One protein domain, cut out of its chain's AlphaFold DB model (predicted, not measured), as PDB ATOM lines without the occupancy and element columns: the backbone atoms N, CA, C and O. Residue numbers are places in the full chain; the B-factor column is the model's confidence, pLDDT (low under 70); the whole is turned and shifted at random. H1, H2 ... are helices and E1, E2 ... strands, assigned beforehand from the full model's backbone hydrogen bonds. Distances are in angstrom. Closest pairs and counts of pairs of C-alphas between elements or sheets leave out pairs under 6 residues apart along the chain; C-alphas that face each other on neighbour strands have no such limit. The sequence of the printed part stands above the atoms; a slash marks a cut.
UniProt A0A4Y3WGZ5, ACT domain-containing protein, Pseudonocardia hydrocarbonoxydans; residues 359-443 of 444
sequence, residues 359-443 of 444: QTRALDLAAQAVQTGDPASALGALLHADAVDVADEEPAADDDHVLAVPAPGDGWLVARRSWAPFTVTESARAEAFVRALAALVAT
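What this domain is: This is residues 359 to 443 of the 444 residues of the protein "ACT domain-containing protein" of Pseudonocardia hydrocarbonoxydans (UniProt A0A4Y3WGZ5). A small wall of three strands, E1, E3 and E2, is covered on one face by two helices side by side, H2 and H3, with no named helix over its other face. H1 packs on H2 and H3, away from the sheet. The 85 printed residues, with the order H1 H2 E1 E2 E3 H3, form a mixed class of helices and strands. The sheet order is E1, E3, E2, all antiparallel. The whole is compact, with a radius of gyration of the C-alphas of 11.9 A and spans of 35 by 28 by 19 A.

Where its parts are: Find the inner strand E3 at residues 412 to 416, and the edge strands E1 at residues 387 to 391 and E2 at residues 402 to 406. H2 is residues 375 to 383, 12.1 A long. Find C-alpha 424 at (53.685, 45.009, -53.401); from there H3 runs 25.9 A to C-alpha 441 at (31.442, 40.874, -40.788). H1, residues 359 to 372, begins at (51.109, 37.916, -38.840) and is 20.1 A long.

How they stand to each other: Look first at E1 and E3, where N 389 and O 414 are 3.0 A apart, within hydrogen-bond range. In the hairpin of E2 and E3, N 415 and O 403 are 2.8 A apart, also within range. H2 and H3 on the same face give two layers, helices on one face of a sheet: H2 is over E1 and E3 at a height of 8.5 A, H3 over E2 at 8.9 A. H2 and H3 touch, closest at the C-alphas of Leu 379 and Ala 430, 6.9 A, at a shallow tilt of 29 degrees, opposite ways. H1 and H2, a helical hairpin, touch closest at the C-alphas of Ala 369 and Pro 375, 5.0 A. H3 touches H1 with residues 433 to 441 alone, closest at the C-alphas of Ala 366 and Leu 437, 6.4 A. H1 is not on the sheet. In H1, H2 and H3 every O i to N i+4 pair is within hydrogen-bond range.

The domain as a whole: The two C-alphas farthest apart, those of Trp 419 and Thr 443, are 36.8 A apart. The printed part has no cut and no long link. Look for pLDDT under 70 at residues 397 to 398 and 442 to 443; the mean of the printed part is 86.4.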
ATOM      1  N   GLN A 359      52.237  38.836 -38.715       81.31
ATOM      2  CA  GLN A 359      51.109  37.916 -38.840       81.31
ATOM      3  C   GLN A 359      50.236  37.963 -37.585       81.31
ATOM      4  O   GLN A 359      49.023  38.127 -37.710       81.31
ATOM      5  N   THR A 360      50.836  37.894 -36.395       76.44
ATOM      6  CA  THR A 360      50.125  38.033 -35.111       76.44
ATOM      7  C   THR A 360      49.451  39.401 -35.012       76.44
ATOM      8  O   THR A 360      48.231  39.479 -34.862       76.44
ATOM      9  N   ARG A 361      50.194  40.484 -35.282       79.25
ATOM     10  CA  ARG A 361      49.665  41.858 -35.276       79.25
ATOM     11  C   ARG A 361      48.506  42.059 -36.260       79.25
ATOM     12  O   ARG A 361      47.570  42.798 -35.962       79.25
ATOM     13  N   ALA A 362      48.523  41.393 -37.417       85.75
ATOM     14  CA  ALA A 362      47.409  41.438 -38.368       85.75
ATOM     15  C   ALA A 362      46.157  40.690 -37.870       85.75
ATOM     16  O   ALA A 362      45.046  41.095 -38.204       85.75
ATOM     17  N   LEU A 363      46.301  39.626 -37.075       87.81
ATOM     18  CA  LEU A 363      45.159  38.920 -36.482       87.81
ATOM     19  C   LEU A 363      44.521  39.736 -35.350       87.81
ATOM     20  O   LEU A 363      43.293  39.848 -35.309       87.81
ATOM     21  N   ASP A 364      45.328  40.366 -34.497       80.00
ATOM     22  CA  ASP A 364      44.831  41.208 -33.401       80.00
ATOM     23  C   ASP A 364      44.127  42.465 -33.922       80.00
ATOM     24  O   ASP A 364      43.007  42.769 -33.504       80.00
ATOM     25  N   LEU A 365      44.716  43.147 -34.912       86.56
ATOM     26  CA  LEU A 365      44.076  44.279 -35.589       86.56
ATOM     27  C   LEU A 365      42.778  43.867 -36.298       86.56
ATOM     28  O   LEU A 365      41.827  44.650 -36.331       86.56
ATOM     29  N   ALA A 366      42.698  42.641 -36.829       88.12
ATOM     30  CA  ALA A 366      41.469  42.147 -37.441       88.12
ATOM     31  C   ALA A 366      40.375  41.900 -36.388       88.12
ATOM     32  O   ALA A 366      39.230  42.317 -36.568       88.12
ATOM     33  N   ALA A 367      40.727  41.272 -35.264       82.81
ATOM     34  CA  ALA A 367      39.814  41.066 -34.144       82.81
ATOM     35  C   ALA A 367      39.331  42.400 -33.548       82.81
ATOM     36  O   ALA A 367      38.140  42.553 -33.273       82.81
ATOM     37  N   GLN A 368      40.227  43.382 -33.408       80.88
ATOM     38  CA  GLN A 368      39.898  44.724 -32.937       80.88
ATOM     39  C   GLN A 368      38.931  45.437 -33.893       80.88
ATOM     40  O   GLN A 368      37.911  45.942 -33.433       80.88
ATOM     41  N   ALA A 369      39.193  45.429 -35.205       88.81
ATOM     42  CA  ALA A 369      38.328  46.065 -36.203       88.81
ATOM     43  C   ALA A 369      36.896  45.507 -36.203       88.81
ATOM     44  O   ALA A 369      35.939  46.267 -36.340       88.81
ATOM     45  N   VAL A 370      36.731  44.191 -36.011       85.88
ATOM     46  CA  VAL A 370      35.404  43.557 -35.879       85.88
ATOM     47  C   VAL A 370      34.695  44.001 -34.594       85.88
ATOM     48  O   VAL A 370      33.482  44.192 -34.603       85.88
ATOM     49  N   GLN A 371      35.427  44.198 -33.494       80.50
ATOM     50  CA  GLN A 371      34.860  44.654 -32.218       80.50
ATOM     51  C   GLN A 371      34.495  46.146 -32.215       80.50
ATOM     52  O   GLN A 371      33.496  46.524 -31.604       80.50
ATOM     53  N   THR A 372      35.295  46.997 -32.862       85.75
ATOM     54  CA  THR A 372      35.082  48.455 -32.905       85.75
ATOM     55  C   THR A 372      34.187  48.904 -34.057       85.75
ATOM     56  O   THR A 372      33.612  49.989 -33.982       85.75
ATOM     57  N   GLY A 373      34.077  48.103 -35.121       87.81
ATOM     58  CA  GLY A 373      33.462  48.511 -36.385       87.81
ATOM     59  C   GLY A 373      34.327  49.478 -37.206       87.81
ATOM     60  O   GLY A 373      33.807  50.116 -38.117       87.81
ATOM     61  N   ASP A 374      35.622  49.604 -36.890       89.00
ATOM     62  CA  ASP A 374      36.553  50.548 -37.523       89.00
ATOM     63  C   ASP A 374      37.683  49.816 -38.281       89.00
ATOM     64  O   ASP A 374      38.771  49.588 -37.737       89.00
ATOM     65  N   PRO A 375      37.450  49.427 -39.551       89.88
ATOM     66  CA  PRO A 375      38.473  48.813 -40.391       89.88
ATOM     67  C   PRO A 375      39.528  49.819 -40.881       89.88
ATOM     68  O   PRO A 375      40.616  49.396 -41.270       89.88
ATOM     69  N   ALA A 376      39.239  51.125 -40.872       91.19
ATOM     70  CA  ALA A 376      40.146  52.155 -41.378       91.19
ATOM     71  C   ALA A 376      41.321  52.373 -40.414       91.19
ATOM     72  O   ALA A 376      42.479  52.303 -40.828       91.19
ATOM     73  N   SER A 377      41.035  52.537 -39.120       88.31
ATOM     74  CA  SER A 377      42.056  52.650 -38.071       88.31
ATOM     75  C   SER A 377      42.933  51.396 -37.991       88.31
ATOM     76  O   SER A 377      44.162  51.489 -37.960       88.31
ATOM     77  N   ALA A 378      42.326  50.208 -38.070       90.06
ATOM     78  CA  ALA A 378      43.061  48.947 -38.038       90.06
ATOM     79  C   ALA A 378      43.952  48.734 -39.278       90.06
ATOM     80  O   ALA A 378      45.094  48.291 -39.146       90.06
ATOM     81  N   LEU A 379      43.477  49.105 -40.475       93.56
ATOM     82  CA  LEU A 379      44.295  49.104 -41.691       93.56
ATOM     83  C   LEU A 379      45.448  50.118 -41.596       93.56
ATOM     84  O   LEU A 379      46.571  49.815 -41.998       93.56
ATOM     85  N   GLY A 380      45.191  51.298 -41.025       91.06
ATOM     86  CA  GLY A 380      46.205  52.330 -40.814       91.06
ATOM     87  C   GLY A 380      47.311  51.862 -39.876       91.06
ATOM     88  O   GLY A 380      48.492  51.989 -40.199       91.06
ATOM     89  N   ALA A 381      46.937  51.216 -38.771       86.56
ATOM     90  CA  ALA A 381      47.877  50.574 -37.863       86.56
ATOM     91  C   ALA A 381      48.682  49.463 -38.561       86.56
ATOM     92  O   ALA A 381      49.910  49.442 -38.436       86.56
ATOM     93  N   LEU A 382      48.031  48.574 -39.324       90.50
ATOM     94  CA  LEU A 382      48.677  47.465 -40.045       90.50
ATOM     95  C   LEU A 382      49.757  47.948 -41.023       90.50
ATOM     96  O   LEU A 382      50.801  47.309 -41.159       90.50
ATOM     97  N   LEU A 383      49.490  49.061 -41.703       90.44
ATOM     98  CA  LEU A 383      50.338  49.642 -42.743       90.44
ATOM     99  C   LEU A 383      51.303  50.726 -42.242       90.44
ATOM    100  O   LEU A 383      52.108  51.227 -43.032       90.44
ATOM    101  N   HIS A 384      51.212  51.112 -40.967       87.12
ATOM    102  CA  HIS A 384      51.873  52.302 -40.414       87.12
ATOM    103  C   HIS A 384      51.610  53.542 -41.287       87.12
ATOM    104  O   HIS A 384      52.529  54.257 -41.701       87.12
ATOM    105  N   ALA A 385      50.335  53.727 -41.639       89.12
ATOM    106  CA  ALA A 385      49.867  54.846 -42.436       89.12
ATOM    107  C   ALA A 385      49.683  56.101 -41.573       89.12
ATOM    108  O   ALA A 385      49.260  56.004 -40.423       89.12
ATOM    109  N   ASP A 386      49.951  57.275 -42.148       87.19
ATOM    110  CA  ASP A 386      49.708  58.561 -41.482       87.19
ATOM    111  C   ASP A 386      48.194  58.839 -41.372       87.19
ATOM    112  O   ASP A 386      47.740  59.487 -40.431       87.19
ATOM    113  N   ALA A 387      47.415  58.346 -42.345       89.38
ATOM    114  CA  ALA A 387      45.955  58.392 -42.374       89.38
ATOM    115  C   ALA A 387      45.374  57.261 -43.242       89.38
ATOM    116  O   ALA A 387      46.030  56.768 -44.166       89.38
ATOM    117  N   VAL A 388      44.119  56.889 -42.968       94.06
ATOM    118  CA  VAL A 388      43.275  56.059 -43.840       94.06
ATOM    119  C   VAL A 388      41.909  56.721 -43.953       94.06
ATOM    120  O   VAL A 388      41.206  56.859 -42.954       94.06
ATOM    121  N   ASP A 389      41.539  57.114 -45.166       91.25
ATOM    122  CA  ASP A 389      40.262  57.763 -45.469       91.25
ATOM    123  C   ASP A 389      39.323  56.806 -46.218       91.25
ATOM    124  O   ASP A 389      39.782  55.881 -46.892       91.25
ATOM    125  N   VAL A 390      38.010  57.045 -46.147       90.81
ATOM    126  CA  VAL A 390      37.015  56.346 -46.980       90.81
ATOM    127  C   VAL A 390      36.723  57.184 -48.228       90.81
ATOM    128  O   VAL A 390      36.513  58.392 -48.115       90.81
ATOM    129  N   ALA A 391      36.693  56.557 -49.406       89.38
ATOM    130  CA  ALA A 391      36.368  57.200 -50.682       89.38
ATOM    131  C   ALA A 391      35.334  56.389 -51.483       89.38
ATOM    132  O   ALA A 391      35.353  55.162 -51.454       89.38
ATOM    133  N   ASP A 392      34.456  57.068 -52.226       88.06
ATOM    134  CA  ASP A 392      33.427  56.409 -53.050       88.06
ATOM    135  C   ASP A 392      34.005  55.780 -54.337       88.06
ATOM    136  O   ASP A 392      33.514  54.758 -54.815       88.06
ATOM    137  N   GLU A 393      35.075  56.367 -54.884       86.12
ATOM    138  CA  GLU A 393      35.760  55.935 -56.110       86.12
ATOM    139  C   GLU A 393      37.231  55.582 -55.828       86.12
ATOM    140  O   GLU A 393      37.843  56.106 -54.893       86.12
ATOM    141  N   GLU A 394      37.808  54.702 -56.652       86.38
ATOM    142  CA  GLU A 394      39.223  54.328 -56.567       86.38
ATOM    143  C   GLU A 394      40.103  55.539 -56.944       86.38
ATOM    144  O   GLU A 394      39.920  56.109 -58.027       86.38
ATOM    145  N   PRO A 395      41.050  55.973 -56.091       81.62
ATOM    146  CA  PRO A 395      41.984  57.032 -56.451       81.62
ATOM    147  C   PRO A 395      42.947  56.557 -57.547       81.62
ATOM    148  O   PRO A 395      43.228  55.368 -57.681       81.62
ATOM    149  N   ALA A 396      43.498  57.497 -58.317       74.56
ATOM    150  CA  ALA A 396      44.496  57.171 -59.331       74.56
ATOM    151  C   ALA A 396      45.736  56.507 -58.699       74.56
ATOM    152  O   ALA A 396      46.265  56.978 -57.695       74.56
ATOM    153  N   ALA A 397      46.203  55.418 -59.311       65.56
ATOM    154  CA  ALA A 397      47.385  54.672 -58.885       65.56
ATOM    155  C   ALA A 397      48.684  55.280 -59.460       65.56
ATOM    156  O   ALA A 397      49.457  54.587 -60.124       65.56
ATOM    157  N   ASP A 398      48.883  56.591 -59.284       69.62
ATOM    158  CA  ASP A 398      50.047  57.341 -59.782       69.62
ATOM    159  C   ASP A 398      51.037  57.794 -58.689       69.62
ATOM    160  O   ASP A 398      52.081  58.364 -59.015       69.62
ATOM    161  N   ASP A 399      50.760  57.483 -57.417       81.50
ATOM    162  CA  ASP A 399      51.630  57.768 -56.269       81.50
ATOM    163  C   ASP A 399      51.803  56.537 -55.358       81.50
ATOM    164  O   ASP A 399      50.875  56.132 -54.658       81.50
ATOM    165  N   ASP A 400      53.020  55.980 -55.309       83.81
ATOM    166  CA  ASP A 400      53.384  54.836 -54.455       83.81
ATOM    167  C   ASP A 400      53.234  55.127 -52.939       83.81
ATOM    168  O   ASP A 400      53.317  54.209 -52.117       83.81
ATOM    169  N   HIS A 401      53.034  56.385 -52.527       89.69
ATOM    170  CA  HIS A 401      52.710  56.773 -51.145       89.69
ATOM    171  C   HIS A 401      51.208  56.690 -50.804       89.69
ATOM    172  O   HIS A 401      50.820  56.961 -49.658       89.69
ATOM    173  N   VAL A 402      50.370  56.290 -51.764       91.31
ATOM    174  CA  VAL A 402      48.927  56.070 -51.614       91.31
ATOM    175  C   VAL A 402      48.598  54.612 -51.942       91.31
ATOM    176  O   VAL A 402      48.994  54.088 -52.977       91.31
ATOM    177  N   LEU A 403      47.847  53.947 -51.067       93.12
ATOM    178  CA  LEU A 403      47.369  52.580 -51.274       93.12
ATOM    179  C   LEU A 403      45.858  52.532 -51.060       93.12
ATOM    180  O   LEU A 403      45.376  52.775 -49.954       93.12
ATOM    181  N   ALA A 404      45.120  52.198 -52.113       93.25
ATOM    182  CA  ALA A 404      43.684  51.966 -52.054       93.25
ATOM    183  C   ALA A 404      43.377  50.466 -52.027       93.25
ATOM    184  O   ALA A 404      43.971  49.692 -52.776       93.25
ATOM    185  N   VAL A 405      42.431  50.063 -51.182       93.94
ATOM    186  CA  VAL A 405      41.869  48.706 -51.164       93.94
ATOM    187  C   VAL A 405      40.343  48.772 -51.037       93.94
ATOM    188  O   VAL A 405      39.840  49.685 -50.374       93.94
ATOM    189  N   PRO A 406      39.582  47.840 -51.643       92.19
ATOM    190  CA  PRO A 406      38.126  47.822 -51.512       92.19
ATOM    191  C   PRO A 406      37.712  47.721 -50.043       92.19
ATOM    192  O   PRO A 406      38.269  46.905 -49.305       92.19
ATOM    193  N   ALA A 407      36.755  48.538 -49.608       89.31
ATOM    194  CA  ALA A 407      36.254  48.496 -48.238       89.31
ATOM    195  C   ALA A 407      35.446  47.202 -47.967       89.31
ATOM    196  O   ALA A 407      35.017  46.527 -48.904       89.31
ATOM    197  N   PRO A 408      35.171  46.841 -46.695       84.44
ATOM    198  CA  PRO A 408      34.257  45.738 -46.371       84.44
ATOM    199  C   PRO A 408      32.791  45.966 -46.791       84.44
ATOM    200  O   PRO A 408      32.001  45.024 -46.758       84.44
ATOM    201  N   GLY A 409      32.427  47.206 -47.136       80.75
ATOM    202  CA  GLY A 409      31.135  47.600 -47.701       80.75
ATOM    203  C   GLY A 409      31.327  48.310 -49.045       80.75
ATOM    204  O   GLY A 409      32.260  47.999 -49.778       80.75
ATOM    205  N   ASP A 410      30.469  49.281 -49.360       82.50
ATOM    206  CA  ASP A 410      30.646  50.112 -50.555       82.50
ATOM    207  C   ASP A 410      31.827  51.095 -50.392       82.50
ATOM    208  O   ASP A 410      32.057  51.634 -49.307       82.50
ATOM    209  N   GLY A 411      32.559  51.342 -51.484       90.25
ATOM    210  CA  GLY A 411      33.691  52.273 -51.535       90.25
ATOM    211  C   GLY A 411      35.063  51.650 -51.232       90.25
ATOM    212  O   GLY A 411      35.276  50.438 -51.324       90.25
ATOM    213  N   TRP A 412      36.018  52.513 -50.897       93.94
ATOM    214  CA  TRP A 412      37.451  52.225 -50.811       93.94
ATOM    215  C   TRP A 412      38.049  52.745 -49.507       93.94
ATOM    216  O   TRP A 412      37.723  53.847 -49.066       93.94
ATOM    217  N   LEU A 413      38.974  51.982 -48.925       94.62
ATOM    218  CA  LEU A 413      39.877  52.454 -47.878       94.62
ATOM    219  C   LEU A 413      41.174  52.928 -48.534       94.62
ATOM    220  O   LEU A 413      41.856  52.147 -49.197       94.62
ATOM    221  N   VAL A 414      41.514  54.202 -48.346       95.25
ATOM    222  CA  VAL A 414      42.670  54.853 -48.972       95.25
ATOM    223  C   VAL A 414      43.686  55.230 -47.901       95.25
ATOM    224  O   VAL A 414      43.551  56.250 -47.226       95.25
ATOM    225  N   ALA A 415      44.709  54.392 -47.750       95.38
ATOM    226  CA  ALA A 415      45.836  54.615 -46.859       95.38
ATOM    227  C   ALA A 415      46.868  55.555 -47.497       95.38
ATOM    228  O   ALA A 415      47.186  55.440 -48.682       95.38
ATOM    229  N   ARG A 416      47.422  56.472 -46.702       93.75
ATOM    230  CA  ARG A 416      48.458  57.426 -47.127       93.75
ATOM    231  C   ARG A 416      49.588  57.459 -46.113       93.75
ATOM    232  O   ARG A 416      49.316  57.491 -44.912       93.75
ATOM    233  N   ARG A 417      50.844  57.490 -46.563       90.12
ATOM    234  CA  ARG A 417      51.986  57.711 -45.658       90.12
ATOM    235  C   ARG A 417      53.138  58.449 -46.325       90.12
ATOM    236  O   ARG A 417      53.587  58.093 -47.408       90.12
ATOM    237  N   SER A 418      53.654  59.461 -45.650       84.62
ATOM    238  CA  SER A 418      54.695  60.366 -46.144       84.62
ATOM    239  C   SER A 418      56.116  59.818 -45.981       84.62
ATOM    240  O   SER A 418      57.024  60.235 -46.698       84.62
ATOM    241  N   TRP A 419      56.325  58.880 -45.053       76.44
ATOM    242  CA  TRP A 419      57.663  58.442 -44.650       76.44
ATOM    243  C   TRP A 419      58.283  57.366 -45.560       76.44
ATOM    244  O   TRP A 419      59.508  57.311 -45.652       76.44
ATOM    245  N   ALA A 420      57.482  56.545 -46.254       83.06
ATOM    246  CA  ALA A 420      57.949  55.551 -47.233       83.06
ATOM    247  C   ALA A 420      56.847  55.146 -48.236       83.06
ATOM    248  O   ALA A 420      55.689  55.043 -47.831       83.06
ATOM    249  N   PRO A 421      57.179  54.807 -49.495       85.50
ATOM    250  CA  PRO A 421      56.220  54.216 -50.429       85.50
ATOM    251  C   PRO A 421      55.780  52.813 -49.977       85.50
ATOM    252  O   PRO A 421      56.516  52.109 -49.267       85.50
ATOM    253  N   PHE A 422      54.582  52.395 -50.377       87.56
ATOM    254  CA  PHE A 422      54.051  51.049 -50.157       87.56
ATOM    255  C   PHE A 422      54.712  50.023 -51.092       87.56
ATOM    256  O   PHE A 422      54.984  50.287 -52.259       87.56
ATOM    257  N   THR A 423      55.007  48.833 -50.569       86.50
ATOM    258  CA  THR A 423      55.512  47.691 -51.353       86.50
ATOM    259  C   THR A 423      54.370  46.810 -51.839       86.50
ATOM    260  O   THR A 423      53.335  46.709 -51.186       86.50
ATOM    261  N   VAL A 424      54.612  46.045 -52.906       83.44
ATOM    262  CA  VAL A 424      53.685  45.009 -53.401       83.44
ATOM    263  C   VAL A 424      53.274  44.028 -52.289       83.44
ATOM    264  O   VAL A 424      52.119  43.615 -52.217       83.44
ATOM    265  N   THR A 425      54.196  43.689 -51.376       84.50
ATOM    266  CA  THR A 425      53.899  42.830 -50.213       84.50
ATOM    267  C   THR A 425      52.960  43.506 -49.205       84.50
ATOM    268  O   THR A 425      52.090  42.839 -48.650       84.50
ATOM    269  N   GLU A 426      53.103  44.813 -48.958       88.94
ATOM    270  CA  GLU A 426      52.180  45.573 -48.099       88.94
ATOM    271  C   GLU A 426      50.797  45.718 -48.753       88.94
ATOM    272  O   GLU A 426      49.795  45.507 -48.073       88.94
ATOM    273  N   SER A 427      50.733  45.966 -50.066       89.25
ATOM    274  CA  SER A 427      49.477  46.036 -50.829       89.25
ATOM    275  C   SER A 427      48.704  44.715 -50.785       89.25
ATOM    276  O   SER A 427      47.550  44.679 -50.357       89.25
ATOM    277  N   ALA A 428      49.362  43.595 -51.101       87.81
ATOM    278  CA  ALA A 428      48.748  42.268 -51.027       87.81
ATOM    279  C   ALA A 428      48.302  41.897 -49.595       87.81
ATOM    280  O   ALA A 428      47.295  41.206 -49.410       87.81
ATOM    281  N   ARG A 429      49.027  42.371 -48.569       91.44
ATOM    282  CA  ARG A 429      48.657  42.202 -47.154       91.44
ATOM    283  C   ARG A 429      47.411  43.015 -46.799       91.44
ATOM    284  O   ARG A 429      46.523  42.470 -46.148       91.44
ATOM    285  N   ALA A 430      47.318  44.268 -47.249       93.50
ATOM    286  CA  ALA A 430      46.147  45.124 -47.058       93.50
ATOM    287  C   ALA A 430      44.888  44.513 -47.690       93.50
ATOM    288  O   ALA A 430      43.876  44.350 -47.010       93.50
ATOM    289  N   GLU A 431      44.966  44.083 -48.952       92.31
ATOM    290  CA  GLU A 431      43.858  43.402 -49.633       92.31
ATOM    291  C   GLU A 431      43.416  42.130 -48.898       92.31
ATOM    292  O   GLU A 431      42.222  41.866 -48.755       92.31
ATOM    293  N   ALA A 432      44.372  41.312 -48.442       92.25
ATOM    294  CA  ALA A 432      44.077  40.083 -47.711       92.25
ATOM    295  C   ALA A 432      43.418  40.358 -46.354       92.25
ATOM    296  O   ALA A 432      42.458  39.673 -45.997       92.25
ATOM    297  N   PHE A 433      43.895  41.375 -45.637       94.31
ATOM    298  CA  PHE A 433      43.358  41.816 -44.354       94.31
ATOM    299  C   PHE A 433      41.917  42.327 -44.488       94.31
ATOM    300  O   PHE A 433      41.022  41.825 -43.809       94.31
ATOM    301  N   VAL A 434      41.654  43.254 -45.415       92.94
ATOM    302  CA  VAL A 434      40.308  43.828 -45.581       92.94
ATOM    303  C   VAL A 434      39.318  42.795 -46.137       92.94
ATOM    304  O   VAL A 434      38.176  42.730 -45.681       92.94
ATOM    305  N   ARG A 435      39.760  41.892 -47.022       90.81
ATOM    306  CA  ARG A 435      38.951  40.744 -47.474       90.81
ATOM    307  C   ARG A 435      38.602  39.779 -46.333       90.81
ATOM    308  O   ARG A 435      37.493  39.247 -46.314       90.81
ATOM    309  N   ALA A 436      39.518  39.550 -45.390       89.12
ATOM    310  CA  ALA A 436      39.238  38.744 -44.202       89.12
ATOM    311  C   ALA A 436      38.220  39.439 -43.280       89.12
ATOM    312  O   ALA A 436      37.276  38.792 -42.829       89.12
ATOM    313  N   LEU A 437      38.348  40.754 -43.073       88.62
ATOM    314  CA  LEU A 437      37.368  41.549 -42.323       88.62
ATOM    315  C   LEU A 437      35.968  41.490 -42.940       88.62
ATOM    316  O   LEU A 437      35.002  41.238 -42.224       88.62
ATOM    317  N   ALA A 438      35.857  41.641 -44.262       86.12
ATOM    318  CA  ALA A 438      34.582  41.521 -44.966       86.12
ATOM    319  C   ALA A 438      33.916  40.151 -44.732       86.12
ATOM    320  O   ALA A 438      32.721  40.085 -44.453       86.12
ATOM    321  N   ALA A 439      34.687  39.059 -44.768       85.06
ATOM    322  CA  ALA A 439      34.170  37.715 -44.496       85.06
ATOM    323  C   ALA A 439      33.717  37.526 -43.032       85.06
ATOM    324  O   ALA A 439      32.694  36.884 -42.783       85.06
ATOM    325  N   LEU A 440      34.446  38.101 -42.070       80.31
ATOM    326  CA  LEU A 440      34.091  38.053 -40.647       80.31
ATOM    327  C   LEU A 440      32.810  38.846 -40.345       80.31
ATOM    328  O   LEU A 440      31.972  38.370 -39.585       80.31
ATOM    329  N   VAL A 441      32.628  40.013 -40.970       75.88
ATOM    330  CA  VAL A 441      31.442  40.874 -40.788       75.88
ATOM    331  C   VAL A 441      30.212  40.349 -41.548       75.88
ATOM    332  O   VAL A 441      29.086  40.561 -41.109       75.88
ATOM    333  N   ALA A 442      30.398  39.624 -42.655       65.62
ATOM    334  CA  ALA A 442      29.306  39.056 -43.454       65.62
ATOM    335  C   ALA A 442      28.701  37.747 -42.896       65.62
ATOM    336  O   ALA A 442      27.810  37.171 -43.527       65.62
ATOM    337  N   THR A 443      29.177  37.251 -41.748       52.22
ATOM    338  CA  THR A 443      28.650  36.027 -41.120       52.22
ATOM    339  C   THR A 443      27.484  36.380 -40.174       52.22
ATOM    340  O   THR A 443      27.712  37.147 -39.240       52.22
TER     341      THR A 443